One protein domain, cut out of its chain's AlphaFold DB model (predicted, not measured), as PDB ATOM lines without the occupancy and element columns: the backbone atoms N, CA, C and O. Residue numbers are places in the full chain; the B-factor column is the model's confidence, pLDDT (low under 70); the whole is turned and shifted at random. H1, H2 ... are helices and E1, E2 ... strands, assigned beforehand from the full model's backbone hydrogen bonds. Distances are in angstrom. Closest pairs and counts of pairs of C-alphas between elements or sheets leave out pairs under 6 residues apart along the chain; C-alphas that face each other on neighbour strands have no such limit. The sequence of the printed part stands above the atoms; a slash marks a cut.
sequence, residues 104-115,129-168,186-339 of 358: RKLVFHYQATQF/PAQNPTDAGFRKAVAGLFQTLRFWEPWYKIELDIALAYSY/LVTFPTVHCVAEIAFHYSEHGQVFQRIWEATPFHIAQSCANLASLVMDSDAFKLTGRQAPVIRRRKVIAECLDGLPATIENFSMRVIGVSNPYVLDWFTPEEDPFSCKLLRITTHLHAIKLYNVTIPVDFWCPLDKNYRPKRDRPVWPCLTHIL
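This is residues 104 to 115, 129 to 168 and 186 to 339 of the 358 residues of the protein "F-box domain-containing protein" of Emericella nidulans (strain FGSC A4 / ATCC 38163 / CBS 112.46 / NRRL 194 / M139) (UniProt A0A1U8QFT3). A single wall of seven parallel strands, E1 to E7, is twisted, and H1, H2, H4 and H5 stand in a row along one side of it, with no named helix on the other face. The strands follow each other in the sheet in the same order as along the chain, and beyond H5 the short H6 and the long loop of residues 317 to 336 carry the model on past the E7 end. The printed part has 206 residues, with six named helices and seven named strands in the order E1 H1 E2 E3 H2 E4 H3 H4 E5 H5 E6 H6 E7. The class is mixed, helices and strands, with 101 residues, under half, in named elements. The whole is compact, with a radius of gyration of the C-alphas of 17.7 A and spans of 52 by 44 by 28 A.

The sheet runs E1, residues 105 to 114, E2, 158 to 168, E3, 195 to 202, E4, 229 to 233, E5, 266 to 270, E6, 303 to 307, and E7, 337 to 339; its edge strands are E1 and E7. E1 and E2 are parallel at 18 degrees, with N 108 and O 161 2.7 A apart. E2 and E3 stand at 21 degrees, with N 162 and O 199 at 2.8 A. E3 and E4 stand at 9 degrees, with N 198 and O 229 at 2.9 A. E4 and E5 stand at 1 degree, with N 268 and O 230 at 2.8 A, E5 and E6 at 2 degrees, with N 305 and O 267 at 2.8 A, and E6 and E7 at 1 degree, with N 306 and O 339 at 2.8 A. H1, residues 133 to 149, is on the sheet at a height of 8.5 A, over E1 and only just over E2, where 3 of its C-alphas fall; it runs along the strands, at 20 degrees to E1 on the local plane. H2, residues 216 to 222, is on the same face, over E3 at a height of 9.4 A. H1, with residues 135 to 142 alone, only just touches H2, with 3 pairs of C-alphas within 8 A; the closest are those of Arg 139 and Thr 216, 7.4 A apart. H3, residues 234 to 237, is on the same face at a height of 4.8 A, over none of the strands. H4, residues 246 to 257, is not on the sheet; with residues 253 to 257 alone it touches H2, at a shallow tilt of 25 degrees, the same way, the closest C-alphas being those of Phe 218 and Cys 256, 6.0 A apart. H5, residues 289 to 298, only grazes the sheet with residues 294 to 298, and touches H4 at a tilt of 36 degrees, only just steep, with the closest C-alphas, those of Ala 254 and Phe 290, 4.2 A apart. H6, residues 313 to 316, is not on the sheet and only just touches H5, with 3 pairs of C-alphas within 8 A; the closest are those of Ser 291 and Phe 315, 5.9 A apart. H1 and H4 are apart. Four strand-helix-strand units, two parallel neighbour strands with one or more helices between, have right-handed crossovers: E3, H2, E4; E4, H3 H4, E5; E5, H5, E6; and E6, H6, E7. Every O i to N i+4 pair is within hydrogen-bond range in H2, H4 and H5, and 12 of 13 are in H1; H3 and H6 are too short for such a pair.

E1 begins at C-alpha 105, (-160.989, 105.110, 26.849), and is 28.2 A long. E2, the longest strand by residues, is 31.8 A, and E3 is 19.7 A. H1, the longest helix by residues, begins at C-alpha 133, (-147.643, 88.797, 45.658), and is 24.2 A. H4 is 16.4 A and H5 14.3 A. E7 ends at C-alpha 339, (-145.814, 95.157, 10.405).

The two C-alphas farthest apart, those of Phe 115 and Arg 327, are 55.2 A apart. Residues 116 to 128 are not printed, with 18.0 A between C-alphas 115 and 129, and neither are residues 169 to 185, with 26.8 A between C-alphas 168 and 186. The links from E3 to H2, E5 to H5 and H6 to E7 are long, with 13, 18 and 20 residues. The mean pLDDT of the printed part is 84.0, and residues 129 to 131, 204 to 210, 235 to 244 and 272 to 285 are under 70.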
ATOM      1  N   ARG A 104    -164.948 106.389  26.295       96.25
ATOM      2  CA  ARG A 104    -164.356 105.699  25.140       96.25
ATOM      3  C   ARG A 104    -163.046 105.025  25.496       96.25
ATOM      4  O   ARG A 104    -162.781 103.944  24.993       96.25
ATOM      5  N   LYS A 105    -162.278 105.622  26.404       97.06
ATOM      6  CA  LYS A 105    -160.989 105.110  26.849       97.06
ATOM      7  C   LYS A 105    -160.911 105.071  28.369       97.06
ATOM      8  O   LYS A 105    -161.293 106.018  29.059       97.06
ATOM      9  N   LEU A 106    -160.393 103.975  28.897       97.25
ATOM     10  CA  LEU A 106    -160.131 103.774  30.309       97.25
ATOM     11  C   LEU A 106    -158.650 103.459  30.483       97.25
ATOM     12  O   LEU A 106    -158.168 102.471  29.948       97.25
ATOM     13  N   VAL A 107    -157.936 104.279  31.246       96.38
ATOM     14  CA  VAL A 107    -156.527 104.053  31.572       96.38
ATOM     15  C   VAL A 107    -156.438 103.594  33.020       96.38
ATOM     16  O   VAL A 107    -156.701 104.364  33.944       96.38
ATOM     17  N   PHE A 108    -156.105 102.328  33.228       96.00
ATOM     18  CA  PHE A 108    -155.900 101.731  34.535       96.00
ATOM     19  C   PHE A 108    -154.415 101.735  34.900       96.00
ATOM     20  O   PHE A 108    -153.623 100.957  34.375       96.00
ATOM     21  N   HIS A 109    -154.047 102.605  35.832       93.69
ATOM     22  CA  HIS A 109    -152.717 102.695  36.407       93.69
ATOM     23  C   HIS A 109    -152.595 101.748  37.601       93.69
ATOM     24  O   HIS A 109    -153.219 101.946  38.648       93.69
ATOM     25  N   TYR A 110    -151.761 100.725  37.457       91.88
ATOM     26  CA  TYR A 110    -151.383  99.858  38.561       91.88
ATOM     27  C   TYR A 110    -150.013 100.270  39.086       91.88
ATOM     28  O   TYR A 110    -149.000 100.071  38.417       91.88
ATOM     29  N   GLN A 111    -149.990 100.842  40.284       88.88
ATOM     30  CA  GLN A 111    -148.766 101.166  40.993       88.88
ATOM     31  C   GLN A 111    -148.411 100.032  41.950       88.88
ATOM     32  O   GLN A 111    -149.155  99.739  42.887       88.88
ATOM     33  N   ALA A 112    -147.270  99.397  41.710       84.38
ATOM     34  CA  ALA A 112    -146.742  98.351  42.569       84.38
ATOM     35  C   ALA A 112    -145.545  98.847  43.375       84.38
ATOM     36  O   ALA A 112    -144.590  99.412  42.836       84.38
ATOM     37  N   THR A 113    -145.576  98.570  44.675       80.88
ATOM     38  CA  THR A 113    -144.456  98.857  45.567       80.88
ATOM     39  C   THR A 113    -143.379  97.793  45.422       80.88
ATOM     40  O   THR A 113    -143.630  96.589  45.535       80.88
ATOM     41  N   GLN A 114    -142.153  98.249  45.196       74.31
ATOM     42  CA  GLN A 114    -140.973  97.409  45.118       74.31
ATOM     43  C   GLN A 114    -140.181  97.457  46.407       74.31
ATOM     44  O   GLN A 114    -139.886  98.527  46.944       74.31
ATOM     45  N   PHE A 115    -139.813  96.265  46.859       70.31
ATOM     46  CA  PHE A 115    -138.922  96.071  47.985       70.31
ATOM     47  C   PHE A 115    -137.534  95.672  47.474       70.31
ATOM     48  O   PHE A 115    -137.449  94.921  46.492       70.31
ATOM     49  N   PRO A 129    -146.664  81.356  39.489       58.31
ATOM     50  CA  PRO A 129    -147.341  82.644  39.360       58.31
ATOM     51  C   PRO A 129    -148.264  82.945  40.540       58.31
ATOM     52  O   PRO A 129    -148.364  84.090  40.977       58.31
ATOM     53  N   ALA A 130    -148.907  81.913  41.092       59.91
ATOM     54  CA  ALA A 130    -149.776  81.997  42.257       59.91
ATOM     55  C   ALA A 130    -149.057  82.504  43.526       59.91
ATOM     56  O   ALA A 130    -149.683  83.111  44.388       59.91
ATOM     57  N   GLN A 131    -147.738  82.333  43.631       67.06
ATOM     58  CA  GLN A 131    -146.945  82.719  44.802       67.06
ATOM     59  C   GLN A 131    -146.347  84.125  44.711       67.06
ATOM     60  O   GLN A 131    -145.757  84.605  45.679       67.06
ATOM     61  N   ASN A 132    -146.476  84.802  43.568       78.12
ATOM     62  CA  ASN A 132    -145.951  86.149  43.418       78.12
ATOM     63  C   ASN A 132    -146.966  87.191  43.921       78.12
ATOM     64  O   ASN A 132    -147.987  87.414  43.267       78.12
ATOM     65  N   PRO A 133    -146.689  87.880  45.043       81.56
ATOM     66  CA  PRO A 133    -147.643  88.797  45.658       81.56
ATOM     67  C   PRO A 133    -147.940  90.022  44.786       81.56
ATOM     68  O   PRO A 133    -149.060  90.527  44.830       81.56
ATOM     69  N   THR A 134    -146.980  90.487  43.978       84.06
ATOM     70  CA  THR A 134    -147.204  91.599  43.045       84.06
ATOM     71  C   THR A 134    -148.190  91.188  41.962       84.06
ATOM     72  O   THR A 134    -149.164  91.890  41.711       84.06
ATOM     73  N   ASP A 135    -147.957  90.037  41.333       86.31
ATOM     74  CA  ASP A 135    -148.829  89.534  40.273       86.31
ATOM     75  C   ASP A 135    -150.220  89.173  40.813       86.31
ATOM     76  O   ASP A 135    -151.227  89.508  40.193       86.31
ATOM     77  N   ALA A 136    -150.306  88.591  42.011       87.38
ATOM     78  CA  ALA A 136    -151.577  88.359  42.693       87.38
ATOM     79  C   ALA A 136    -152.319  89.675  43.001       87.38
ATOM     80  O   ALA A 136    -153.524  89.780  42.759       87.38
ATOM     81  N   GLY A 137    -151.608  90.698  43.489       89.31
ATOM     82  CA  GLY A 137    -152.160  92.031  43.731       89.31
ATOM     83  C   GLY A 137    -152.674  92.691  42.450       89.31
ATOM     84  O   GLY A 137    -153.781  93.233  42.440       89.31
ATOM     85  N   PHE A 138    -151.914  92.585  41.360       91.31
ATOM     86  CA  PHE A 138    -152.295  93.081  40.040       91.31
ATOM     87  C   PHE A 138    -153.546  92.377  39.517       91.31
ATOM     88  O   PHE A 138    -154.536  93.040  39.201       91.31
ATOM     89  N   ARG A 139    -153.555  91.037  39.518       92.62
ATOM     90  CA  ARG A 139    -154.714  90.231  39.114       92.62
ATOM     91  C   ARG A 139    -155.954  90.582  39.926       92.62
ATOM     92  O   ARG A 139    -157.016  90.802  39.352       92.62
ATOM     93  N   LYS A 140    -155.825  90.710  41.249       92.31
ATOM     94  CA  LYS A 140    -156.929  91.114  42.132       92.31
ATOM     95  C   LYS A 140    -157.461  92.509  41.790       92.31
ATOM     96  O   LYS A 140    -158.676  92.706  41.776       92.31
ATOM     97  N   ALA A 141    -156.580  93.467  41.506       92.94
ATOM     98  CA  ALA A 141    -156.976  94.829  41.159       92.94
ATOM     99  C   ALA A 141    -157.714  94.885  39.808       92.94
ATOM    100  O   ALA A 141    -158.792  95.478  39.726       92.94
ATOM    101  N   VAL A 142    -157.194  94.198  38.784       95.12
ATOM    102  CA  VAL A 142    -157.849  94.093  37.469       95.12
ATOM    103  C   VAL A 142    -159.177  93.341  37.571       95.12
ATOM    104  O   VAL A 142    -160.174  93.791  37.012       95.12
ATOM    105  N   ALA A 143    -159.249  92.259  38.350       95.00
ATOM    106  CA  ALA A 143    -160.508  91.565  38.604       95.00
ATOM    107  C   ALA A 143    -161.542  92.493  39.259       95.00
ATOM    108  O   ALA A 143    -162.696  92.518  38.838       95.00
ATOM    109  N   GLY A 144    -161.140  93.321  40.230       93.19
ATOM    110  CA  GLY A 144    -162.007  94.343  40.828       93.19
ATOM    111  C   GLY A 144    -162.536  95.364  39.812       93.19
ATOM    112  O   GLY A 144    -163.711  95.743  39.864       93.19
ATOM    113  N   LEU A 145    -161.700  95.766  38.849       95.50
ATOM    114  CA  LEU A 145    -162.122  96.612  37.735       95.50
ATOM    115  C   LEU A 145    -163.126  95.887  36.825       95.50
ATOM    116  O   LEU A 145    -164.199  96.422  36.540       95.50
ATOM    117  N   PHE A 146    -162.834  94.647  36.432       96.38
ATOM    118  CA  PHE A 146    -163.691  93.838  35.562       96.38
ATOM    119  C   PHE A 146    -165.047  93.535  36.215       96.38
ATOM    120  O   PHE A 146    -166.075  93.552  35.543       96.38
ATOM    121  N   GLN A 147    -165.100  93.386  37.543       94.94
ATOM    122  CA  GLN A 147    -166.362  93.281  38.287       94.94
ATOM    123  C   GLN A 147    -167.260  94.517  38.133       94.94
ATOM    124  O   GLN A 147    -168.475  94.420  38.296       94.94
ATOM    125  N   THR A 148    -166.678  95.678  37.830       93.56
ATOM    126  CA  THR A 148    -167.429  96.902  37.531       93.56
ATOM    127  C   THR A 148    -167.834  96.949  36.057       93.56
ATOM    128  O   THR A 148    -168.977  97.282  35.746       93.56
ATOM    129  N   LEU A 149    -166.918  96.582  35.156       95.06
ATOM    130  CA  LEU A 149    -167.127  96.628  33.705       95.06
ATOM    131  C   LEU A 149    -168.087  95.552  33.183       95.06
ATOM    132  O   LEU A 149    -168.766  95.790  32.192       95.06
ATOM    133  N   ARG A 150    -168.221  94.402  33.855       95.31
ATOM    134  CA  ARG A 150    -169.120  93.313  33.418       95.31
ATOM    135  C   ARG A 150    -170.594  93.713  33.309       95.31
ATOM    136  O   ARG A 150    -171.356  93.057  32.618       95.31
ATOM    137  N   PHE A 151    -170.997  94.768  34.017       92.50
ATOM    138  CA  PHE A 151    -172.365  95.296  34.002       92.50
ATOM    139  C   PHE A 151    -172.577  96.380  32.942       92.50
ATOM    140  O   PHE A 151    -173.631  97.012  32.901       92.50
ATOM    141  N   TRP A 152    -171.551  96.677  32.149       93.62
ATOM    142  CA  TRP A 152    -171.657  97.637  31.067       93.62
ATOM    143  C   TRP A 152    -172.167  96.942  29.822       93.62
ATOM    144  O   TRP A 152    -171.802  95.809  29.515       93.62
ATOM    145  N   GLU A 153    -172.983  97.676  29.086       93.19
ATOM    146  CA  GLU A 153    -173.592  97.175  27.873       93.19
ATOM    147  C   GLU A 153    -172.537  96.971  26.770       93.19
ATOM    148  O   GLU A 153    -171.620  97.795  26.637       93.19
ATOM    149  N   PRO A 154    -172.657  95.916  25.946       93.88
ATOM    150  CA  PRO A 154    -171.668  95.593  24.914       93.88
ATOM    151  C   PRO A 154    -171.435  96.706  23.881       93.88
ATOM    152  O   PRO A 154    -170.349  96.815  23.317       93.88
ATOM    153  N   TRP A 155    -172.433  97.560  23.630       93.50
ATOM    154  CA  TRP A 155    -172.346  98.622  22.621       93.50
ATOM    155  C   TRP A 155    -171.468  99.811  23.028       93.50
ATOM    156  O   TRP A 155    -171.197 100.662  22.184       93.50
ATOM    157  N   TYR A 156    -171.018  99.905  24.286       92.50
ATOM    158  CA  TYR A 156    -170.163 101.018  24.707       92.50
ATOM    159  C   TYR A 156    -168.755 100.983  24.109       92.50
ATOM    160  O   TYR A 156    -168.161 102.054  24.033       92.50
ATOM    161  N   LYS A 157    -168.273  99.800  23.685       95.38
ATOM    162  CA  LYS A 157    -166.975  99.548  23.025       95.38
ATOM    163  C   LYS A 157    -165.867 100.508  23.477       95.38
ATOM    164  O   LYS A 157    -165.631 101.537  22.847       95.38
ATOM    165  N   ILE A 158    -165.213 100.166  24.580       97.44
ATOM    166  CA  ILE A 158    -164.141 100.966  25.170       97.44
ATOM    167  C   ILE A 158    -162.760 100.386  24.864       97.44
ATOM    168  O   ILE A 158    -162.592  99.169  24.747       97.44
ATOM    169  N   GLU A 159    -161.784 101.280  24.809       98.31
ATOM    170  CA  GLU A 159    -160.355 100.995  24.869       98.31
ATOM    171  C   GLU A 159    -159.914 100.943  26.338       98.31
ATOM    172  O   GLU A 159    -160.235 101.839  27.125       98.31
ATOM    173  N   LEU A 160    -159.206  99.884  26.724       98.25
ATOM    174  CA  LEU A 160    -158.654  99.692  28.059       98.25
ATOM    175  C   LEU A 160    -157.125  99.654  28.000       98.25
ATOM    176  O   LEU A 160    -156.532  98.639  27.642       98.25
ATOM    177  N   ASP A 161    -156.497 100.724  28.464       97.38
ATOM    178  CA  ASP A 161    -155.051 100.787  28.644       97.38
ATOM    179  C   ASP A 161    -154.714 100.393  30.074       97.38
ATOM    180  O   ASP A 161    -155.150 101.036  31.027       97.38
ATOM    181  N   ILE A 162    -153.904  99.362  30.252       95.75
ATOM    182  CA  ILE A 162    -153.377  98.962  31.549       95.75
ATOM    183  C   ILE A 162    -151.921  99.406  31.610       95.75
ATOM    184  O   ILE A 162    -151.054  98.819  30.971       95.75
ATOM    185  N   ALA A 163    -151.669 100.452  32.389       92.19
ATOM    186  CA  ALA A 163    -150.351 101.027  32.596       92.19
ATOM    187  C   ALA A 163    -149.781 100.552  33.934       92.19
ATOM    188  O   ALA A 163    -150.306 100.886  34.999       92.19
ATOM    189  N   LEU A 164    -148.691  99.795  33.899       87.88
ATOM    190  CA  LEU A 164    -148.001  99.365  35.108       87.88
ATOM    191  C   LEU A 164    -146.839 100.302  35.425       87.88
ATOM    192  O   LEU A 164    -145.987 100.578  34.581       87.88
ATOM    193  N   ALA A 165    -146.816 100.767  36.669       85.00
ATOM    194  CA  ALA A 165    -145.763 101.597  37.221       85.00
ATOM    195  C   ALA A 165    -145.249 100.982  38.521       85.00
ATOM    196  O   ALA A 165    -145.993 100.368  39.289       85.00
ATOM    197  N   TYR A 166    -143.970 101.194  38.791       80.12
ATOM    198  CA  TYR A 166    -143.331 100.694  39.992       80.12
ATOM    199  C   TYR A 166    -142.756 101.839  40.812       80.12
ATOM    200  O   TYR A 166    -142.071 102.709  40.280       80.12
ATOM    201  N   SER A 167    -143.010 101.826  42.119       80.19
ATOM    202  CA  SER A 167    -142.336 102.710  43.070       80.19
ATOM    203  C   SER A 167    -141.315 101.919  43.873       80.19
ATOM    204  O   SER A 167    -141.646 100.926  44.520       80.19
ATOM    205  N   TYR A 168    -140.064 102.375  43.862       74.69
ATOM    206  CA  TYR A 168    -139.029 101.813  44.716       74.69
ATOM    207  C   TYR A 168    -139.171 102.357  46.134       74.69
ATOM    208  O   TYR A 168    -139.114 103.567  46.353       74.69
ATOM    209  N   LEU A 186    -156.415  80.962  42.027       74.38
ATOM    210  CA  LEU A 186    -156.218  81.604  40.742       74.38
ATOM    211  C   LEU A 186    -157.368  82.590  40.567       74.38
ATOM    212  O   LEU A 186    -158.516  82.190  40.381       74.38
ATOM    213  N   VAL A 187    -157.058  83.882  40.692       87.25
ATOM    214  CA  VAL A 187    -158.040  84.951  40.535       87.25
ATOM    215  C   VAL A 187    -158.678  84.791  39.160       87.25
ATOM    216  O   VAL A 187    -158.005  84.941  38.141       87.25
ATOM    217  N   THR A 188    -159.969  84.478  39.140       91.38
ATOM    218  CA  THR A 188    -160.758  84.424  37.916       91.38
ATOM    219  C   THR A 188    -161.254  85.826  37.585       91.38
ATOM    220  O   THR A 188    -161.779  86.549  38.438       91.38
ATOM    221  N   PHE A 189    -161.066  86.243  36.337       95.50
ATOM    222  CA  PHE A 189    -161.616  87.501  35.852       95.50
ATOM    223  C   PHE A 189    -163.056  87.258  35.381       95.50
ATOM    224  O   PHE A 189    -163.309  86.279  34.679       95.50
ATOM    225  N   PRO A 190    -164.026  88.107  35.755       97.06
ATOM    226  CA  PRO A 190    -165.365  87.991  35.201       97.06
ATOM    227  C   PRO A 190    -165.345  88.397  33.725       97.06
ATOM    228  O   PRO A 190    -164.645  89.337  33.350       97.06
ATOM    229  N   THR A 191    -166.151  87.725  32.907       97.88
ATOM    230  CA  THR A 191    -166.283  88.061  31.487       97.88
ATOM    231  C   THR A 191    -166.825  89.480  31.310       97.88
ATOM    232  O   THR A 191    -167.820  89.856  31.936       97.88
ATOM    233  N   VAL A 192    -166.190  90.266  30.441       97.69
ATOM    234  CA  VAL A 192    -166.599  91.628  30.078       97.69
ATOM    235  C   VAL A 192    -166.894  91.713  28.581       97.69
ATOM    236  O   VAL A 192    -166.176  91.148  27.760       97.69
ATOM    237  N   HIS A 193    -167.956  92.431  28.214       97.69
ATOM    238  CA  HIS A 193    -168.403  92.557  26.818       97.69
ATOM    239  C   HIS A 193    -168.172  93.951  26.227       97.69
ATOM    240  O   HIS A 193    -168.282  94.127  25.016       97.69
ATOM    241  N   CYS A 194    -167.895  94.948  27.069       97.12
ATOM    242  CA  CYS A 194    -167.747  96.336  26.643       97.12
ATOM    243  C   CYS A 194    -166.320  96.699  26.216       97.12
ATOM    244  O   CYS A 194    -166.152  97.740  25.592       97.12
ATOM    245  N   VAL A 195    -165.307  95.887  26.539       98.25
ATOM    246  CA  VAL A 195    -163.905  96.136  26.169       98.25
ATOM    247  C   VAL A 195    -163.670  95.623  24.751       98.25
ATOM    248  O   VAL A 195    -163.740  94.418  24.516       98.25
ATOM    249  N   ALA A 196    -163.431  96.547  23.823       98.25
ATOM    250  CA  ALA A 196    -163.156  96.249  22.419       98.25
ATOM    251  C   ALA A 196    -161.654  96.261  22.119       98.25
ATOM    252  O   ALA A 196    -161.192  95.526  21.252       98.25
ATOM    253  N   GLU A 197    -160.883  97.055  22.856       98.62
ATOM    254  CA  GLU A 197    -159.437  97.149  22.688       98.62
ATOM    255  C   GLU A 197    -158.769  97.080  24.053       98.62
ATOM    256  O   GLU A 197    -159.257  97.682  25.012       98.62
ATOM    257  N   ILE A 198    -157.671  96.335  24.155       98.25
ATOM    258  CA  ILE A 198    -156.862  96.287  25.368       98.25
ATOM    259  C   ILE A 198    -155.391  96.480  25.025       98.25
ATOM    260  O   ILE A 198    -154.855  95.825  24.126       98.25
ATOM    261  N   ALA A 199    -154.737  97.367  25.762       97.06
ATOM    262  CA  ALA A 199    -153.321  97.638  25.621       97.06
ATOM    263  C   ALA A 199    -152.614  97.506  26.969       97.06
ATOM    264  O   ALA A 199    -153.084  98.012  27.985       97.06
ATOM    265  N   PHE A 200    -151.475  96.822  26.989       94.25
ATOM    266  CA  PHE A 200    -150.621  96.712  28.167       94.25
ATOM    267  C   PHE A 200    -149.379  97.569  27.959       94.25
ATOM    268  O   PHE A 200    -148.565  97.286  27.079       94.25
ATOM    269  N   HIS A 201    -149.255  98.610  28.778       89.62
ATOM    270  CA  HIS A 201    -148.167  99.577  28.753       89.62
ATOM    271  C   HIS A 201    -147.381  99.547  30.055       89.62
ATOM    272  O   HIS A 201    -147.907  99.261  31.134       89.62
ATOM    273  N   TYR A 202    -146.118  99.933  29.960       80.38
ATOM    274  CA  TYR A 202    -145.217  99.976  31.095       80.38
ATOM    275  C   TYR A 202    -144.421 101.262  31.060       80.38
ATOM    276  O   TYR A 202    -143.969 101.687  29.999       80.38
ATOM    277  N   SER A 203    -144.270 101.909  32.213       72.69
ATOM    278  CA  SER A 203    -143.442 103.105  32.285       72.69
ATOM    279  C   SER A 203    -141.963 102.719  32.318       72.69
ATOM    280  O   SER A 203    -141.513 101.972  33.184       72.69
ATOM    281  N   GLU A 204    -141.178 103.276  31.396       64.00
ATOM    282  CA  GLU A 204    -139.724 103.062  31.295       64.00
ATOM    283  C   GLU A 204    -138.921 103.753  32.415       64.00
ATOM    284  O   GLU A 204    -137.689 103.783  32.397       64.00
ATOM    285  N   HIS A 205    -139.597 104.344  33.404       59.56
ATOM    286  CA  HIS A 205    -138.969 105.122  34.466       59.56
ATOM    287  C   HIS A 205    -138.321 104.212  35.522       59.56
ATOM    288  O   HIS A 205    -138.796 104.099  36.649       59.56
ATOM    289  N   GLY A 206    -137.204 103.580  35.156       56.56
ATOM    290  CA  GLY A 206    -136.291 102.901  36.076       56.56
ATOM    291  C   GLY A 206    -135.982 101.454  35.695       56.56
ATOM    292  O   GLY A 206    -136.807 100.736  35.144       56.56
ATOM    293  N   GLN A 207    -134.774 100.997  36.038       55.81
ATOM    294  CA  GLN A 207    -134.267  99.634  35.795       55.81
ATOM    295  C   GLN A 207    -134.955  98.543  36.641       55.81
ATOM    296  O   GLN A 207    -134.335  97.526  36.968       55.81
ATOM    297  N   VAL A 208    -136.200  98.748  37.070       54.69
ATOM    298  CA  VAL A 208    -136.787  97.929  38.126       54.69
ATOM    299  C   VAL A 208    -137.984  97.140  37.634       54.69
ATOM    300  O   VAL A 208    -139.064  97.669  37.397       54.69
ATOM    301  N   PHE A 209    -137.780  95.831  37.546       58.16
ATOM    302  CA  PHE A 209    -138.748  94.890  37.016       58.16
ATOM    303  C   PHE A 209    -139.263  93.994  38.139       58.16
ATOM    304  O   PHE A 209    -138.539  93.128  38.644       58.16
ATOM    305  N   GLN A 210    -140.522  94.176  38.537       58.94
ATOM    306  CA  GLN A 210    -141.232  93.100  39.221       58.94
ATOM    307  C   GLN A 210    -141.890  92.195  38.194       58.94
ATOM    308  O   GLN A 210    -142.317  92.608  37.122       58.94
ATOM    309  N   ARG A 211    -141.985  90.926  38.567       70.62
ATOM    310  CA  ARG A 211    -142.606  89.888  37.762       70.62
ATOM    311  C   ARG A 211    -144.123  90.081  37.824       70.62
ATOM    312  O   ARG A 211    -144.736  89.685  38.805       70.62
ATOM    313  N   ILE A 212    -144.737  90.683  36.821       81.69
ATOM    314  CA  ILE A 212    -146.071  90.210  36.433       81.69
ATOM    315  C   ILE A 212    -145.836  88.965  35.584       81.69
ATOM    316  O   ILE A 212    -144.851  88.892  34.849       81.69
ATOM    317  N   TRP A 213    -146.654  87.938  35.763       85.31
ATOM    318  CA  TRP A 213    -146.477  86.709  35.006       85.31
ATOM    319  C   TRP A 213    -146.868  86.927  33.540       85.31
ATOM    320  O   TRP A 213    -147.864  87.587  33.252       85.31
ATOM    321  N   GLU A 214    -146.102  86.362  32.604       84.44
ATOM    322  CA  GLU A 214    -146.262  86.611  31.167       84.44
ATOM    323  C   GLU A 214    -147.623  86.164  30.612       84.44
ATOM    324  O   GLU A 214    -148.073  86.703  29.606       84.44
ATOM    325  N   ALA A 215    -148.293  85.211  31.267       89.19
ATOM    326  CA  ALA A 215    -149.640  84.777  30.891       89.19
ATOM    327  C   ALA A 215    -150.748  85.703  31.418       89.19
ATOM    328  O   ALA A 215    -151.853  85.706  30.877       89.19
ATOM    329  N   THR A 216    -150.487  86.503  32.460       91.69
ATOM    330  CA  THR A 216    -151.513  87.335  33.105       91.69
ATOM    331  C   THR A 216    -152.214  88.295  32.126       91.69
ATOM    332  O   THR A 216    -153.447  88.316  32.138       91.69
ATOM    333  N   PRO A 217    -151.513  89.043  31.244       93.56
ATOM    334  CA  PRO A 217    -152.165  89.888  30.238       93.56
ATOM    335  C   PRO A 217    -153.114  89.116  29.324       93.56
ATOM    336  O   PRO A 217    -154.208  89.588  29.020       93.56
ATOM    337  N   PHE A 218    -152.727  87.901  28.933       95.00
ATOM    338  CA  PHE A 218    -153.570  87.057  28.103       95.00
ATOM    339  C   PHE A 218    -154.801  86.595  28.864       95.00
ATOM    340  O   PHE A 218    -155.892  86.740  28.342       95.00
ATOM    341  N   HIS A 219    -154.681  86.124  30.105       95.25
ATOM    342  CA  HIS A 219    -155.852  85.733  30.900       95.25
ATOM    343  C   HIS A 219    -156.859  86.887  31.074       95.25
ATOM    344  O   HIS A 219    -158.074  86.673  31.046       95.25
ATOM    345  N   ILE A 220    -156.368  88.125  31.197       96.81
ATOM    346  CA  ILE A 220    -157.207  89.331  31.204       96.81
ATOM    347  C   ILE A 220    -157.889  89.517  29.836       96.81
ATOM    348  O   ILE A 220    -159.107  89.686  29.774       96.81
ATOM    349  N   ALA A 221    -157.130  89.442  28.738       97.69
ATOM    350  CA  ALA A 221    -157.647  89.582  27.374       97.69
ATOM    351  C   ALA A 221    -158.681  88.495  27.010       97.69
ATOM    352  O   ALA A 221    -159.724  88.801  26.442       97.69
ATOM    353  N   GLN A 222    -158.448  87.245  27.416       97.50
ATOM    354  CA  GLN A 222    -159.360  86.103  27.252       97.50
ATOM    355  C   GLN A 222    -160.715  86.326  27.933       97.50
ATOM    356  O   GLN A 222    -161.729  85.768  27.525       97.50
ATOM    357  N   SER A 223    -160.747  87.180  28.954       98.00
ATOM    358  CA  SER A 223    -161.971  87.521  29.678       98.00
ATOM    359  C   SER A 223    -162.772  88.641  28.998       98.00
ATOM    360  O   SER A 223    -163.851  88.993  29.469       98.00
ATOM    361  N   CYS A 224    -162.285  89.196  27.885       98.25
ATOM    362  CA  CYS A 224    -162.959  90.226  27.096       98.25
ATOM    363  C   CYS A 224    -163.632  89.597  25.864       98.25
ATOM    364  O   CYS A 224    -163.001  89.413  24.833       98.25
ATOM    365  N   ALA A 225    -164.924  89.274  25.936       97.88
ATOM    366  CA  ALA A 225    -165.606  88.482  24.900       97.88
ATOM    367  C   ALA A 225    -165.641  89.144  23.504       97.88
ATOM    368  O   ALA A 225    -165.641  88.457  22.484       97.88
ATOM    369  N   ASN A 226    -165.664  90.479  23.457       97.69
ATOM    370  CA  ASN A 226    -165.753  91.266  22.222       97.69
ATOM    371  C   ASN A 226    -164.430  91.966  21.874       97.69
ATOM    372  O   ASN A 226    -164.442  93.031  21.256       97.69
ATOM    373  N   LEU A 227    -163.302  91.410  22.322       98.38
ATOM    374  CA  LEU A 227    -161.991  92.000  22.100       98.38
ATOM    375  C   LEU A 227    -161.611  91.943  20.617       98.38
ATOM    376  O   LEU A 227    -161.384  90.865  20.086       98.38
ATOM    377  N   ALA A 228    -161.495  93.104  19.981       98.25
ATOM    378  CA  ALA A 228    -161.081  93.265  18.591       98.25
ATOM    379  C   ALA A 228    -159.588  93.600  18.450       98.25
ATOM    380  O   ALA A 228    -158.981  93.282  17.428       98.25
ATOM    381  N   SER A 229    -158.981  94.236  19.457       98.44
ATOM    382  CA  SER A 229    -157.574  94.653  19.424       98.44
ATOM    383  C   SER A 229    -156.846  94.296  20.715       98.44
ATOM    384  O   SER A 229    -157.306  94.632  21.806       98.44
ATOM    385  N   LEU A 230    -155.694  93.637  20.588       98.00
ATOM    386  CA  LEU A 230    -154.794  93.317  21.693       98.00
ATOM    387  C   LEU A 230    -153.401  93.876  21.401       98.00
ATOM    388  O   LEU A 230    -152.730  93.435  20.467       98.00
ATOM    389  N   VAL A 231    -152.952  94.815  22.233       96.50
ATOM    390  CA  VAL A 231    -151.597  95.373  22.203       96.50
ATOM    391  C   VAL A 231    -150.852  94.943  23.458       96.50
ATOM    392  O   VAL A 231    -151.258  95.248  24.577       96.50
ATOM    393  N   MET A 232    -149.740  94.239  23.290       92.38
ATOM    394  CA  MET A 232    -148.919  93.770  24.398       92.38
ATOM    395  C   MET A 232    -147.487  94.238  24.255       92.38
ATOM    396  O   MET A 232    -146.798  93.897  23.292       92.38
ATOM    397  N   ASP A 233    -147.024  94.947  25.271       87.81
ATOM    398  CA  ASP A 233    -145.613  95.206  25.468       87.81
ATOM    399  C   ASP A 233    -145.045  94.217  26.493       87.81
ATOM    400  O   ASP A 233    -145.307  94.307  27.688       87.81
ATOM    401  N   SER A 234    -144.300  93.214  26.032       77.38
ATOM    402  CA  SER A 234    -143.732  92.197  26.923       77.38
ATOM    403  C   SER A 234    -142.376  92.589  27.523       77.38
ATOM    404  O   SER A 234    -141.771  91.800  28.265       77.38
ATOM    405  N   ASP A 235    -141.894  93.796  27.225       68.56
ATOM    406  CA  ASP A 235    -140.575  94.292  27.631       68.56
ATOM    407  C   ASP A 235    -140.475  94.476  29.130       68.56
ATOM    408  O   ASP A 235    -139.407  94.331  29.728       68.56
ATOM    409  N   ALA A 236    -141.605  94.730  29.760       54.97
ATOM    410  CA  ALA A 236    -141.654  94.949  31.183       54.97
ATOM    411  C   ALA A 236    -141.654  93.689  32.034       54.97
ATOM    412  O   ALA A 236    -141.517  93.773  33.251       54.97
ATOM    413  N   PHE A 237    -141.739  92.514  31.413       58.38
ATOM    414  CA  PHE A 237    -141.537  91.251  32.119       58.38
ATOM    415  C   PHE A 237    -140.062  90.837  32.159       58.38
ATOM    416  O   PHE A 237    -139.734  89.736  32.608       58.38
ATOM    417  N   LYS A 238    -139.142  91.685  31.677       60.12
ATOM    418  CA  LYS A 238    -137.710  91.388  31.722       60.12
ATOM    419  C   LYS A 238    -137.231  91.201  33.147       60.12
ATOM    420  O   LYS A 238    -137.408  92.037  34.015       60.12
ATOM    421  N   LEU A 239    -136.511  90.115  33.369       54.66
ATOM    422  CA  LEU A 239    -135.769  89.906  34.599       54.66
ATOM    423  C   LEU A 239    -134.418  90.601  34.497       54.66
ATOM    424  O   LEU A 239    -133.604  90.231  33.651       54.66
ATOM    425  N   THR A 240    -134.120  91.519  35.415       49.09
ATOM    426  CA  THR A 240    -132.727  91.865  35.707       49.09
ATOM    427  C   THR A 240    -132.038  90.630  36.294       49.09
ATOM    428  O   THR A 240    -132.282  90.215  37.431       49.09
ATOM    429  N   GLY A 241    -131.205  89.987  35.473       47.69
ATOM    430  CA  GLY A 241    -130.147  89.086  35.931       47.69
ATOM    431  C   GLY A 241    -130.156  87.666  35.368       47.69
ATOM    432  O   GLY A 241    -129.081  87.102  35.220       47.69
ATOM    433  N   ARG A 242    -131.310  87.081  35.020       53.38
ATOM    434  CA  ARG A 242    -131.419  85.796  34.294       53.38
ATOM    435  C   ARG A 242    -132.772  85.764  33.599       53.38
ATOM    436  O   ARG A 242    -133.786  85.547  34.260       53.38
ATOM    437  N   GLN A 243    -132.803  86.042  32.297       53.62
ATOM    438  CA  GLN A 243    -134.025  85.860  31.519       53.62
ATOM    439  C   GLN A 243    -134.466  84.398  31.658       53.62
ATOM    440  O   GLN A 243    -133.632  83.490  31.606       53.62
ATOM    441  N   ALA A 244    -135.765  84.156  31.862       60.00
ATOM    442  CA  ALA A 244    -136.290  82.832  31.551       60.00
ATOM    443  C   ALA A 244    -135.885  82.528  30.100       60.00
ATOM    444  O   ALA A 244    -135.959  83.449  29.279       60.00
ATOM    445  N   PRO A 245    -135.438  81.300  29.778       72.69
ATOM    446  CA  PRO A 245    -135.075  80.962  28.408       72.69
ATOM    447  C   PRO A 245    -136.188  81.422  27.467       72.69
ATOM    448  O   PRO A 245    -137.360  81.170  27.761       72.69
ATOM    449  N   VAL A 246    -135.837  82.115  26.379       75.81
ATOM    450  CA  VAL A 246    -136.799  82.677  25.411       75.81
ATOM    451  C   VAL A 246    -137.847  81.628  25.020       75.81
ATOM    452  O   VAL A 246    -139.042  81.912  25.047       75.81
ATOM    453  N   ILE A 247    -137.412  80.381  24.824       78.50
ATOM    454  CA  ILE A 247    -138.250  79.203  24.555       78.50
ATOM    455  C   ILE A 247    -139.371  79.022  25.592       78.50
ATOM    456  O   ILE A 247    -140.525  78.804  25.231       78.50
ATOM    457  N   ARG A 248    -139.080  79.152  26.894       81.12
ATOM    458  CA  ARG A 248    -140.096  79.010  27.949       81.12
ATOM    459  C   ARG A 248    -141.146  80.115  27.857       81.12
ATOM    460  O   ARG A 248    -142.330  79.823  27.994       81.12
ATOM    461  N   ARG A 249    -140.725  81.366  27.638       80.56
ATOM    462  CA  ARG A 249    -141.656  82.501  27.501       80.56
ATOM    463  C   ARG A 249    -142.546  82.311  26.280       80.56
ATOM    464  O   ARG A 249    -143.762  82.416  26.399       80.56
ATOM    465  N   ARG A 250    -141.947  81.944  25.143       85.38
ATOM    466  CA  ARG A 250    -142.670  81.616  23.908       85.38
ATOM    467  C   ARG A 250    -143.682  80.505  24.137       85.38
ATOM    468  O   ARG A 250    -144.826  80.678  23.751       85.38
ATOM    469  N   LYS A 251    -143.315  79.427  24.838       86.94
ATOM    470  CA  LYS A 251    -144.243  78.341  25.181       86.94
ATOM    471  C   LYS A 251    -145.441  78.818  26.010       86.94
ATOM    472  O   LYS A 251    -146.570  78.500  25.656       86.94
ATOM    473  N   VAL A 252    -145.213  79.612  27.058       87.12
ATOM    474  CA  VAL A 252    -146.300  80.170  27.889       87.12
ATOM    475  C   VAL A 252    -147.225  81.059  27.056       87.12
ATOM    476  O   VAL A 252    -148.442  80.918  27.120       87.12
ATOM    477  N   ILE A 253    -146.657  81.944  26.234       89.81
ATOM    478  CA  ILE A 253    -147.441  82.808  25.344       89.81
ATOM    479  C   ILE A 253    -148.232  81.966  24.340       89.81
ATOM    480  O   ILE A 253    -149.421  82.194  24.155       89.81
ATOM    481  N   ALA A 254    -147.596  80.964  23.734       91.56
ATOM    482  CA  ALA A 254    -148.225  80.040  22.802       91.56
ATOM    483  C   ALA A 254    -149.455  79.374  23.439       91.56
ATOM    484  O   ALA A 254    -150.534  79.365  22.859       91.56
ATOM    485  N   GLU A 255    -149.328  78.843  24.654       92.75
ATOM    486  CA  GLU A 255    -150.453  78.267  25.403       92.75
ATOM    487  C   GLU A 255    -151.600  79.272  25.591       92.75
ATOM    488  O   GLU A 255    -152.764  78.899  25.464       92.75
ATOM    489  N   CYS A 256    -151.283  80.552  25.779       94.12
ATOM    490  CA  CYS A 256    -152.273  81.604  25.967       94.12
ATOM    491  C   CYS A 256    -152.975  82.070  24.678       94.12
ATOM    492  O   CYS A 256    -154.125  82.513  24.752       94.12
ATOM    493  N   LEU A 257    -152.326  81.970  23.511       95.00
ATOM    494  CA  LEU A 257    -152.921  82.367  22.225       95.00
ATOM    495  C   LEU A 257    -154.186  81.560  21.893       95.00
ATOM    496  O   LEU A 257    -155.090  82.086  21.253       95.00
ATOM    497  N   ASP A 258    -154.278  80.312  22.361       93.00
ATOM    498  CA  ASP A 258    -155.432  79.439  22.107       93.00
ATOM    499  C   ASP A 258    -156.715  79.912  22.786       93.00
ATOM    500  O   ASP A 258    -157.801  79.649  22.280       93.00
ATOM    501  N   GLY A 259    -156.594  80.571  23.939       95.31
ATOM    502  CA  GLY A 259    -157.756  81.039  24.688       95.31
ATOM    503  C   GLY A 259    -158.268  82.401  24.231       95.31
ATOM    504  O   GLY A 259    -159.287  82.856  24.744       95.31
ATOM    505  N   LEU A 260    -157.548  83.083  23.331       97.31
ATOM    506  CA  LEU A 260    -157.939  84.413  22.884       97.31
ATOM    507  C   LEU A 260    -159.313  84.383  22.184       97.31
ATOM    508  O   LEU A 260    -159.617  83.422  21.473       97.31
ATOM    509  N   PRO A 261    -160.144  85.427  22.354       96.88
ATOM    510  CA  PRO A 261    -161.439  85.510  21.696       96.88
ATOM    511  C   PRO A 261    -161.303  85.445  20.172       96.88
ATOM    512  O   PRO A 261    -160.442  86.097  19.584       96.88
ATOM    513  N   ALA A 262    -162.216  84.724  19.518       96.06
ATOM    514  CA  ALA A 262    -162.280  84.654  18.055       96.06
ATOM    515  C   ALA A 262    -162.632  86.003  17.389       96.06
ATOM    516  O   ALA A 262    -162.575  86.118  16.170       96.06
ATOM    517  N   THR A 263    -163.017  87.003  18.185       97.06
ATOM    518  CA  THR A 263    -163.323  88.374  17.764       97.06
ATOM    519  C   THR A 263    -162.079  89.238  17.554       97.06
ATOM    520  O   THR A 263    -162.221  90.354  17.063       97.06
ATOM    521  N   ILE A 264    -160.877  88.753  17.897       97.69
ATOM    522  CA  ILE A 264    -159.644  89.518  17.692       97.69
ATOM    523  C   ILE A 264    -159.364  89.666  16.199       97.69
ATOM    524  O   ILE A 264    -159.200  88.689  15.473       97.69
ATOM    525  N   GLU A 265    -159.199  90.917  15.785       97.62
ATOM    526  CA  GLU A 265    -158.837  91.314  14.428       97.62
ATOM    527  C   GLU A 265    -157.431  91.931  14.393       97.62
ATOM    528  O   GLU A 265    -156.720  91.816  13.398       97.62
ATOM    529  N   ASN A 266    -156.996  92.574  15.476       98.00
ATOM    530  CA  ASN A 266    -155.725  93.285  15.539       98.00
ATOM    531  C   ASN A 266    -154.866  92.732  16.675       98.00
ATOM    532  O   ASN A 266    -155.257  92.762  17.842       98.00
ATOM    533  N   PHE A 267    -153.670  92.258  16.338       97.06
ATOM    534  CA  PHE A 267    -152.715  91.746  17.313       97.06
ATOM    535  C   PHE A 267    -151.390  92.489  17.192       97.06
ATOM    536  O   PHE A 267    -150.748  92.471  16.143       97.06
ATOM    537  N   SER A 268    -150.965  93.141  18.268       95.81
ATOM    538  CA  SER A 268    -149.682  93.828  18.343       95.81
ATOM    539  C   SER A 268    -148.884  93.298  19.520       95.81
ATOM    540  O   SER A 268    -149.354  93.323  20.654       95.81
ATOM    541  N   MET A 269    -147.652  92.877  19.272       92.38
ATOM    542  CA  MET A 269    -146.765  92.361  20.301       92.38
ATOM    543  C   MET A 269    -145.370  92.958  20.159       92.38
ATOM    544  O   MET A 269    -144.780  92.935  19.082       92.38
ATOM    545  N   ARG A 270    -144.833  93.463  21.267       87.81
ATOM    546  CA  ARG A 270    -143.442  93.897  21.401       87.81
ATOM    547  C   ARG A 270    -142.713  92.970  22.372       87.81
ATOM    548  O   ARG A 270    -143.219  92.695  23.461       87.81
ATOM    549  N   VAL A 271    -141.564  92.431  21.965       78.12
ATOM    550  CA  VAL A 271    -140.734  91.545  22.797       78.12
ATOM    551  C   VAL A 271    -139.277  91.960  22.719       78.12
ATOM    552  O   VAL A 271    -138.588  91.659  21.764       78.12
ATOM    553  N   ILE A 272    -138.724  92.550  23.763       58.31
ATOM    554  CA  ILE A 272    -137.296  92.783  23.866       58.31
ATOM    555  C   ILE A 272    -136.700  91.569  24.561       58.31
ATOM    556  O   ILE A 272    -136.694  91.401  25.786       58.31
ATOM    557  N   GLY A 273    -136.162  90.727  23.708       53.97
ATOM    558  CA  GLY A 273    -135.347  89.580  24.025       53.97
ATOM    559  C   GLY A 273    -134.826  89.094  22.697       53.97
ATOM    560  O   GLY A 273    -135.262  88.053  22.229       53.97
ATOM    561  N   VAL A 274    -133.974  89.910  22.074       48.75
ATOM    562  CA  VAL A 274    -133.195  89.508  20.907       48.75
ATOM    563  C   VAL A 274    -132.560  88.162  21.259       48.75
ATOM    564  O   VAL A 274    -131.662  88.100  22.104       48.75
ATOM    565  N   SER A 275    -133.012  87.081  20.612       48.38
ATOM    566  CA  SER A 275    -132.007  86.139  20.145       48.38
ATOM    567  C   SER A 275    -131.033  86.984  19.335       48.38
ATOM    568  O   SER A 275    -131.438  87.934  18.663       48.38
ATOM    569  N   ASN A 276    -129.742  86.763  19.553       53.81
ATOM    570  CA  ASN A 276    -128.694  87.483  18.849       53.81
ATOM    571  C   ASN A 276    -129.118  87.586  17.367       53.81
ATOM    572  O   ASN A 276    -129.326  86.525  16.780       53.81
ATOM    573  N   PRO A 277    -129.334  88.791  16.791       51.66
ATOM    574  CA  PRO A 277    -130.032  88.966  15.504       51.66
ATOM    575  C   PRO A 277    -129.369  88.220  14.332       51.66
ATOM    576  O   PRO A 277    -129.932  88.098  13.251       51.66
ATOM    577  N   TYR A 278    -128.175  87.679  14.571       48.91
ATOM    578  CA  TYR A 278    -127.354  86.910  13.649       48.91
ATOM    579  C   TYR A 278    -127.559  85.390  13.708       48.91
ATOM    580  O   TYR A 278    -126.882  84.668  12.977       48.91
ATOM    581  N   VAL A 279    -128.444  84.870  14.563       53.84
ATOM    582  CA  VAL A 279    -128.782  83.442  14.562       53.84
ATOM    583  C   VAL A 279    -130.148  83.287  13.910       53.84
ATOM    584  O   VAL A 279    -131.174  83.611  14.503       53.84
ATOM    585  N   LEU A 280    -130.153  82.797  12.665       54.22
ATOM    586  CA  LEU A 280    -131.317  82.119  12.102       54.22
ATOM    587  C   LEU A 280    -131.658  80.980  13.056       54.22
ATOM    588  O   LEU A 280    -131.060  79.908  12.992       54.22
ATOM    589  N   ASP A 281    -132.580  81.229  13.972       60.16
ATOM    590  CA  ASP A 281    -133.128  80.173  14.794       60.16
ATOM    591  C   ASP A 281    -134.118  79.397  13.913       60.16
ATOM    592  O   ASP A 281    -135.274  79.787  13.722       60.16
ATOM    593  N   TRP A 282    -133.634  78.313  13.309       60.72
ATOM    594  CA  TRP A 282    -134.475  77.336  12.624       60.72
ATOM    595  C   TRP A 282    -135.213  76.536  13.691       60.72
ATOM    596  O   TRP A 282    -134.768  75.465  14.089       60.72
ATOM    597  N   PHE A 283    -136.314  77.081  14.200       67.19
ATOM    598  CA  PHE A 283    -137.174  76.329  15.096       67.19
ATOM    599  C   PHE A 283    -138.125  75.462  14.284       67.19
ATOM    600  O   PHE A 283    -138.918  75.965  13.487       67.19
ATOM    601  N   THR A 284    -138.092  74.160  14.535       68.94
ATOM    602  CA  THR A 284    -139.175  73.275  14.116       68.94
ATOM    603  C   THR A 284    -140.481  73.652  14.838       68.94
ATOM    604  O   THR A 284    -140.454  74.236  15.928       68.94
ATOM    605  N   PRO A 285    -141.655  73.274  14.296       68.38
ATOM    606  CA  PRO A 285    -142.946  73.447  14.969       68.38
ATOM    607  C   PRO A 285    -143.009  72.928  16.415       68.38
ATOM    608  O   PRO A 285    -143.788  73.436  17.222       68.38
ATOM    609  N   GLU A 286    -142.216  71.902  16.723       75.94
ATOM    610  CA  GLU A 286    -142.119  71.265  18.039       75.94
ATOM    611  C   GLU A 286    -141.248  72.084  19.006       75.94
ATOM    612  O   GLU A 286    -141.515  72.119  20.210       75.94
ATOM    613  N   GLU A 287    -140.245  72.789  18.479       79.44
ATOM    614  CA  GLU A 287    -139.329  73.647  19.237       79.44
ATOM    615  C   GLU A 287    -139.907  75.043  19.491       79.44
ATOM    616  O   GLU A 287    -139.623  75.647  20.530       79.44
ATOM    617  N   ASP A 288    -140.754  75.539  18.583       80.88
ATOM    618  CA  ASP A 288    -141.388  76.848  18.698       80.88
ATOM    619  C   ASP A 288    -142.919  76.810  18.525       80.88
ATOM    620  O   ASP A 288    -143.473  77.223  17.498       80.88
ATOM    621  N   PRO A 289    -143.649  76.387  19.573       86.50
ATOM    622  CA  PRO A 289    -145.108  76.339  19.543       86.50
ATOM    623  C   PRO A 289    -145.753  77.722  19.368       86.50
ATOM    624  O   PRO A 289    -146.920  77.801  18.981       86.50
ATOM    625  N   PHE A 290    -145.029  78.813  19.655       88.81
ATOM    626  CA  PHE A 290    -145.551  80.172  19.514       88.81
ATOM    627  C   PHE A 290    -145.881  80.487  18.063       88.81
ATOM    628  O   PHE A 290    -146.997  80.911  17.783       88.81
ATOM    629  N   SER A 291    -144.964  80.218  17.137       86.56
ATOM    630  CA  SER A 291    -145.156  80.560  15.726       86.56
ATOM    631  C   SER A 291    -146.268  79.747  15.083       86.56
ATOM    632  O   SER A 291    -147.099  80.298  14.369       86.56
ATOM    633  N   CYS A 292    -146.371  78.460  15.416       86.75
ATOM    634  CA  CYS A 292    -147.470  77.611  14.959       86.75
ATOM    635  C   CYS A 292    -148.840  78.139  15.404       86.75
ATOM    636  O   CYS A 292    -149.793  78.170  14.624       86.75
ATOM    637  N   LYS A 293    -148.951  78.566  16.663       91.50
ATOM    638  CA  LYS A 293    -150.212  79.083  17.203       91.50
ATOM    639  C   LYS A 293    -150.511  80.501  16.744       91.50
ATOM    640  O   LYS A 293    -151.668  80.805  16.464       91.50
ATOM    641  N   LEU A 294    -149.482  81.330  16.592       91.69
ATOM    642  CA  LEU A 294    -149.595  82.642  15.974       91.69
ATOM    643  C   LEU A 294    -150.136  82.499  14.547       91.69
ATOM    644  O   LEU A 294    -151.103  83.167  14.196       91.69
ATOM    645  N   LEU A 295    -149.592  81.559  13.764       89.94
ATOM    646  CA  LEU A 295    -150.055  81.280  12.404       89.94
ATOM    647  C   LEU A 295    -151.538  80.899  12.411       89.94
ATOM    648  O   LEU A 295    -152.314  81.408  11.606       89.94
ATOM    649  N   ARG A 296    -151.965  80.071  13.370       90.50
ATOM    650  CA  ARG A 296    -153.372  79.682  13.493       90.50
ATOM    651  C   ARG A 296    -154.298  80.858  13.799       90.50
ATOM    652  O   ARG A 296    -155.390  80.890  13.256       90.50
ATOM    653  N   ILE A 297    -153.905  81.812  14.644       92.94
ATOM    654  CA  ILE A 297    -154.767  82.979  14.902       92.94
ATOM    655  C   ILE A 297    -154.746  83.972  13.735       92.94
ATOM    656  O   ILE A 297    -155.757  84.619  13.475       92.94
ATOM    657  N   THR A 298    -153.645  84.046  12.972       91.50
ATOM    658  CA  THR A 298    -153.520  84.976  11.834       91.50
ATOM    659  C   THR A 298    -154.522  84.737  10.711       91.50
ATOM    660  O   THR A 298    -154.767  85.651   9.931       91.50
ATOM    661  N   THR A 299    -155.159  83.564  10.638       88.44
ATOM    662  CA  THR A 299    -156.227  83.302   9.659       88.44
ATOM    663  C   THR A 299    -157.462  84.175   9.879       88.44
ATOM    664  O   THR A 299    -158.233  84.377   8.944       88.44
ATOM    665  N   HIS A 300    -157.645  84.698  11.096       91.19
ATOM    666  CA  HIS A 300    -158.759  85.568  11.474       91.19
ATOM    667  C   HIS A 300    -158.339  87.025  11.702       91.19
ATOM    668  O   HIS A 300    -159.199  87.896  11.792       91.19
ATOM    669  N   LEU A 301    -157.034  87.306  11.757       95.44
ATOM    670  CA  LEU A 301    -156.534  88.659  11.969       95.44
ATOM    671  C   LEU A 301    -156.668  89.511  10.705       95.44
ATOM    672  O   LEU A 301    -156.406  89.060   9.592       95.44
ATOM    673  N   HIS A 302    -156.998  90.778  10.913       96.31
ATOM    674  CA  HIS A 302    -156.898  91.854   9.941       96.31
ATOM    675  C   HIS A 302    -155.509  92.501   9.935       96.31
ATOM    676  O   HIS A 302    -154.963  92.793   8.866       96.31
ATOM    677  N   ALA A 303    -154.921  92.689  11.121       95.88
ATOM    678  CA  ALA A 303    -153.595  93.270  11.278       95.88
ATOM    679  C   ALA A 303    -152.751  92.524  12.317       95.88
ATOM    680  O   ALA A 303    -153.208  92.226  13.423       95.88
ATOM    681  N   ILE A 304    -151.479  92.304  11.982       94.69
ATOM    682  CA  ILE A 304    -150.461  91.803  12.901       94.69
ATOM    683  C   ILE A 304    -149.275  92.769  12.952       94.69
ATOM    684  O   ILE A 304    -148.762  93.199  11.918       94.69
ATOM    685  N   LYS A 305    -148.851  93.138  14.164       94.19
ATOM    686  CA  LYS A 305    -147.691  94.002  14.408       94.19
ATOM    687  C   LYS A 305    -146.735  93.318  15.377       94.19
ATOM    688  O   LYS A 305    -147.100  93.055  16.519       94.19
ATOM    689  N   LEU A 306    -145.526  93.026  14.935       90.81
ATOM    690  CA  LEU A 306    -144.511  92.324  15.704       90.81
ATOM    691  C   LEU A 306    -143.274  93.211  15.802       90.81
ATOM    692  O   LEU A 306    -142.686  93.577  14.791       90.81
ATOM    693  N   TYR A 307    -142.894  93.566  17.024       87.44
ATOM    694  CA  TYR A 307    -141.721  94.395  17.288       87.44
ATOM    695  C   TYR A 307    -140.715  93.599  18.113       87.44
ATOM    696  O   TYR A 307    -141.032  93.172  19.227       87.44
ATOM    697  N   ASN A 308    -139.513  93.397  17.577       82.19
ATOM    698  CA  ASN A 308    -138.437  92.600  18.160       82.19
ATOM    699  C   ASN A 308    -138.839  91.138  18.440       82.19
ATOM    700  O   ASN A 308    -138.261  90.464  19.292       82.19
ATOM    701  N   VAL A 309    -139.843  90.620  17.727       82.81
ATOM    702  CA  VAL A 309    -140.294  89.231  17.871       82.81
ATOM    703  C   VAL A 309    -139.643  88.386  16.787       82.81
ATOM    704  O   VAL A 309    -139.997  88.508  15.619       82.81
ATOM    705  N   THR A 310    -138.736  87.485  17.159       79.31
ATOM    706  CA  THR A 310    -138.190  86.514  16.202       79.31
ATOM    707  C   THR A 310    -139.301  85.568  15.747       79.31
ATOM    708  O   THR A 310    -139.963  84.931  16.577       79.31
ATOM    709  N   ILE A 311    -139.509  85.474  14.436       81.31
ATOM    710  CA  ILE A 311    -140.459  84.560  13.807       81.31
ATOM    711  C   ILE A 311    -139.664  83.625  12.881       81.31
ATOM    712  O   ILE A 311    -138.940  84.117  12.017       81.31
ATOM    713  N   PRO A 312    -139.754  82.294  13.049       78.88
ATOM    714  CA  PRO A 312    -139.074  81.341  12.190       78.88
ATOM    715  C   PRO A 312    -139.625  81.427  10.765       78.88
ATOM    716  O   PRO A 312    -140.795  81.752  10.547       78.88
ATOM    717  N   VAL A 313    -138.788  81.072   9.789       76.00
ATOM    718  CA  VAL A 313    -139.154  81.055   8.361       76.00
ATOM    719  C   VAL A 313    -140.407  80.207   8.110       76.00
ATOM    720  O   VAL A 313    -141.243  80.589   7.292       76.00
ATOM    721  N   ASP A 314    -140.594  79.131   8.875       73.31
ATOM    722  CA  ASP A 314    -141.757  78.237   8.821       73.31
ATOM    723  C   ASP A 314    -143.102  78.934   9.060       73.31
ATOM    724  O   ASP A 314    -144.137  78.448   8.610       73.31
ATOM    725  N   PHE A 315    -143.125  80.078   9.744       82.38
ATOM    726  CA  PHE A 315    -144.346  80.873   9.877       82.38
ATOM    727  C   PHE A 315    -144.782  81.465   8.530       82.38
ATOM    728  O   PHE A 315    -145.964  81.448   8.190       82.38
ATOM    729  N   TRP A 316    -143.820  81.971   7.753       79.94
ATOM    730  CA  TRP A 316    -144.054  82.597   6.452       79.94
ATOM    731  C   TRP A 316    -144.176  81.565   5.332       79.94
ATOM    732  O   TRP A 316    -144.943  81.741   4.386       79.94
ATOM    733  N   CYS A 317    -143.412  80.482   5.442       80.44
ATOM    734  CA  CYS A 317    -143.345  79.403   4.474       80.44
ATOM    735  C   CYS A 317    -143.299  78.056   5.209       80.44
ATOM    736  O   CYS A 317    -142.217  77.487   5.357       80.44
ATOM    737  N   PRO A 318    -144.452  77.523   5.660       79.19
ATOM    738  CA  PRO A 318    -144.500  76.264   6.394       79.19
ATOM    739  C   PRO A 318    -143.783  75.142   5.646       79.19
ATOM    740  O   PRO A 318    -144.140  74.819   4.510       79.19
ATOM    741  N   LEU A 319    -142.784  74.537   6.289       79.88
ATOM    742  CA  LEU A 319    -142.015  73.436   5.721       79.88
ATOM    743  C   LEU A 319    -142.640  72.079   6.089       79.88
ATOM    744  O   LEU A 319    -143.320  71.920   7.107       79.88
ATOM    745  N   ASP A 320    -142.478  71.089   5.213       82.62
ATOM    746  CA  ASP A 320    -142.821  69.692   5.463       82.62
ATOM    747  C   ASP A 320    -141.703  68.969   6.240       82.62
ATOM    748  O   ASP A 320    -140.668  69.543   6.575       82.62
ATOM    749  N   LYS A 321    -141.896  67.675   6.522       84.12
ATOM    750  CA  LYS A 321    -140.914  66.856   7.262       84.12
ATOM    751  C   LYS A 321    -139.559  66.709   6.549       84.12
ATOM    752  O   LYS A 321    -138.610  66.243   7.165       84.12
ATOM    753  N   ASN A 322    -139.476  67.064   5.267       85.94
ATOM    754  CA  ASN A 322    -138.263  67.026   4.454       85.94
ATOM    755  C   ASN A 322    -137.695  68.435   4.210       85.94
ATOM    756  O   ASN A 322    -136.908  68.609   3.278       85.94
ATOM    757  N   TYR A 323    -138.118  69.432   4.997       78.62
ATOM    758  CA  TYR A 323    -137.730  70.838   4.855       78.62
ATOM    759  C   TYR A 323    -138.109  71.451   3.498       78.62
ATOM    760  O   TYR A 323    -137.463  72.383   3.019       78.62
ATOM    761  N   ARG A 324    -139.155  70.930   2.844       82.50
ATOM    762  CA  ARG A 324    -139.682  71.491   1.593       82.50
ATOM    763  C   ARG A 324    -140.899  72.362   1.888       82.50
ATOM    764  O   ARG A 324    -141.705  71.978   2.732       82.50
ATOM    765  N   PRO A 325    -141.100  73.485   1.179       81.50
ATOM    766  CA  PRO A 325    -142.329  74.262   1.295       81.50
ATOM    767  C   PRO A 325    -143.566  73.380   1.099       81.50
ATOM    768  O   PRO A 325    -143.675  72.671   0.091       81.50
ATOM    769  N   LYS A 326    -144.508  73.423   2.045       83.25
ATOM    770  CA  LYS A 326    -145.806  72.767   1.878       83.25
ATOM    771  C   LYS A 326    -146.516  73.367   0.664       83.25
ATOM    772  O   LYS A 326    -146.479  74.576   0.438       83.25
ATOM    773  N   ARG A 327    -147.165  72.508  -0.129       77.94
ATOM    774  CA  ARG A 327    -147.937  72.941  -1.309       77.94
ATOM    775  C   ARG A 327    -149.121  73.824  -0.916       77.94
ATOM    776  O   ARG A 327    -149.419  74.782  -1.623       77.94
ATOM    777  N   ASP A 328    -149.722  73.532   0.233       79.94
ATOM    778  CA  ASP A 328    -150.813  74.311   0.803       79.94
ATOM    779  C   ASP A 328    -150.222  75.498   1.562       79.94
ATOM    780  O   ASP A 328    -149.880  75.409   2.745       79.94
ATOM    781  N   ARG A 329    -150.030  76.609   0.844       72.31
ATOM    782  CA  ARG A 329    -149.606  77.864   1.468       72.31
ATOM    783  C   ARG A 329    -150.666  78.301   2.484       72.31
ATOM    784  O   ARG A 329    -151.857  78.147   2.201       72.31
ATOM    785  N   PRO A 330    -150.264  78.862   3.636       75.75
ATOM    786  CA  PRO A 330    -151.220  79.480   4.535       75.75
ATOM    787  C   PRO A 330    -151.963  80.573   3.764       75.75
ATOM    788  O   PRO A 330    -151.355  81.465   3.175       75.75
ATOM    789  N   VAL A 331    -153.287  80.455   3.717       80.44
ATOM    790  CA  VAL A 331    -154.154  81.490   3.165       80.44
ATOM    791  C   VAL A 331    -154.529  82.392   4.326       80.44
ATOM    792  O   VAL A 331    -155.096  81.927   5.315       80.44
ATOM    793  N   TRP A 332    -154.217  83.678   4.203       86.94
ATOM    794  CA  TRP A 332    -154.640  84.697   5.152       86.94
ATOM    795  C   TRP A 332    -155.798  85.498   4.550       86.94
ATOM    796  O   TRP A 332    -155.566  86.552   3.964       86.94
ATOM    797  N   PRO A 333    -157.047  85.010   4.639       87.12
ATOM    798  CA  PRO A 333    -158.168  85.624   3.928       87.12
ATOM    799  C   PRO A 333    -158.479  87.045   4.417       87.12
ATOM    800  O   PRO A 333    -158.993  87.854   3.648       87.12
ATOM    801  N   CYS A 334    -158.173  87.348   5.683       90.31
ATOM    802  CA  CYS A 334    -158.514  88.618   6.324       90.31
ATOM    803  C   CYS A 334    -157.313  89.552   6.534       90.31
ATOM    804  O   CYS A 334    -157.515  90.745   6.778       90.31
ATOM    805  N   LEU A 335    -156.081  89.035   6.458       91.38
ATOM    806  CA  LEU A 335    -154.885  89.763   6.874       91.38
ATOM    807  C   LEU A 335    -154.461  90.749   5.790       91.38
ATOM    808  O   LEU A 335    -154.013  90.365   4.714       91.38
ATOM    809  N   THR A 336    -154.576  92.035   6.095       91.25
ATOM    810  CA  THR A 336    -154.243  93.121   5.159       91.25
ATOM    811  C   THR A 336    -153.002  93.898   5.580       91.25
ATOM    812  O   THR A 336    -152.360  94.546   4.752       91.25
ATOM    813  N   HIS A 337    -152.643  93.821   6.864       90.88
ATOM    814  CA  HIS A 337    -151.551  94.585   7.446       90.88
ATOM    815  C   HIS A 337    -150.611  93.680   8.240       90.88
ATOM    816  O   HIS A 337    -150.981  93.118   9.268       90.88
ATOM    817  N   ILE A 338    -149.365  93.591   7.781       89.25
ATOM    818  CA  ILE A 338    -148.265  92.956   8.502       89.25
ATOM    819  C   ILE A 338    -147.218  94.037   8.739       89.25
ATOM    820  O   ILE A 338    -146.689  94.611   7.789       89.25
ATOM    821  N   LEU A 339    -146.940  94.327  10.004       89.31
ATOM    822  CA  LEU A 339    -145.814  95.157  10.405       89.31
ATOM    823  C   LEU A 339    -144.863  94.293  11.219       89.31
ATOM    824  O   LEU A 339    -145.236  93.769  12.263       89.31
TER     825      LEU A 339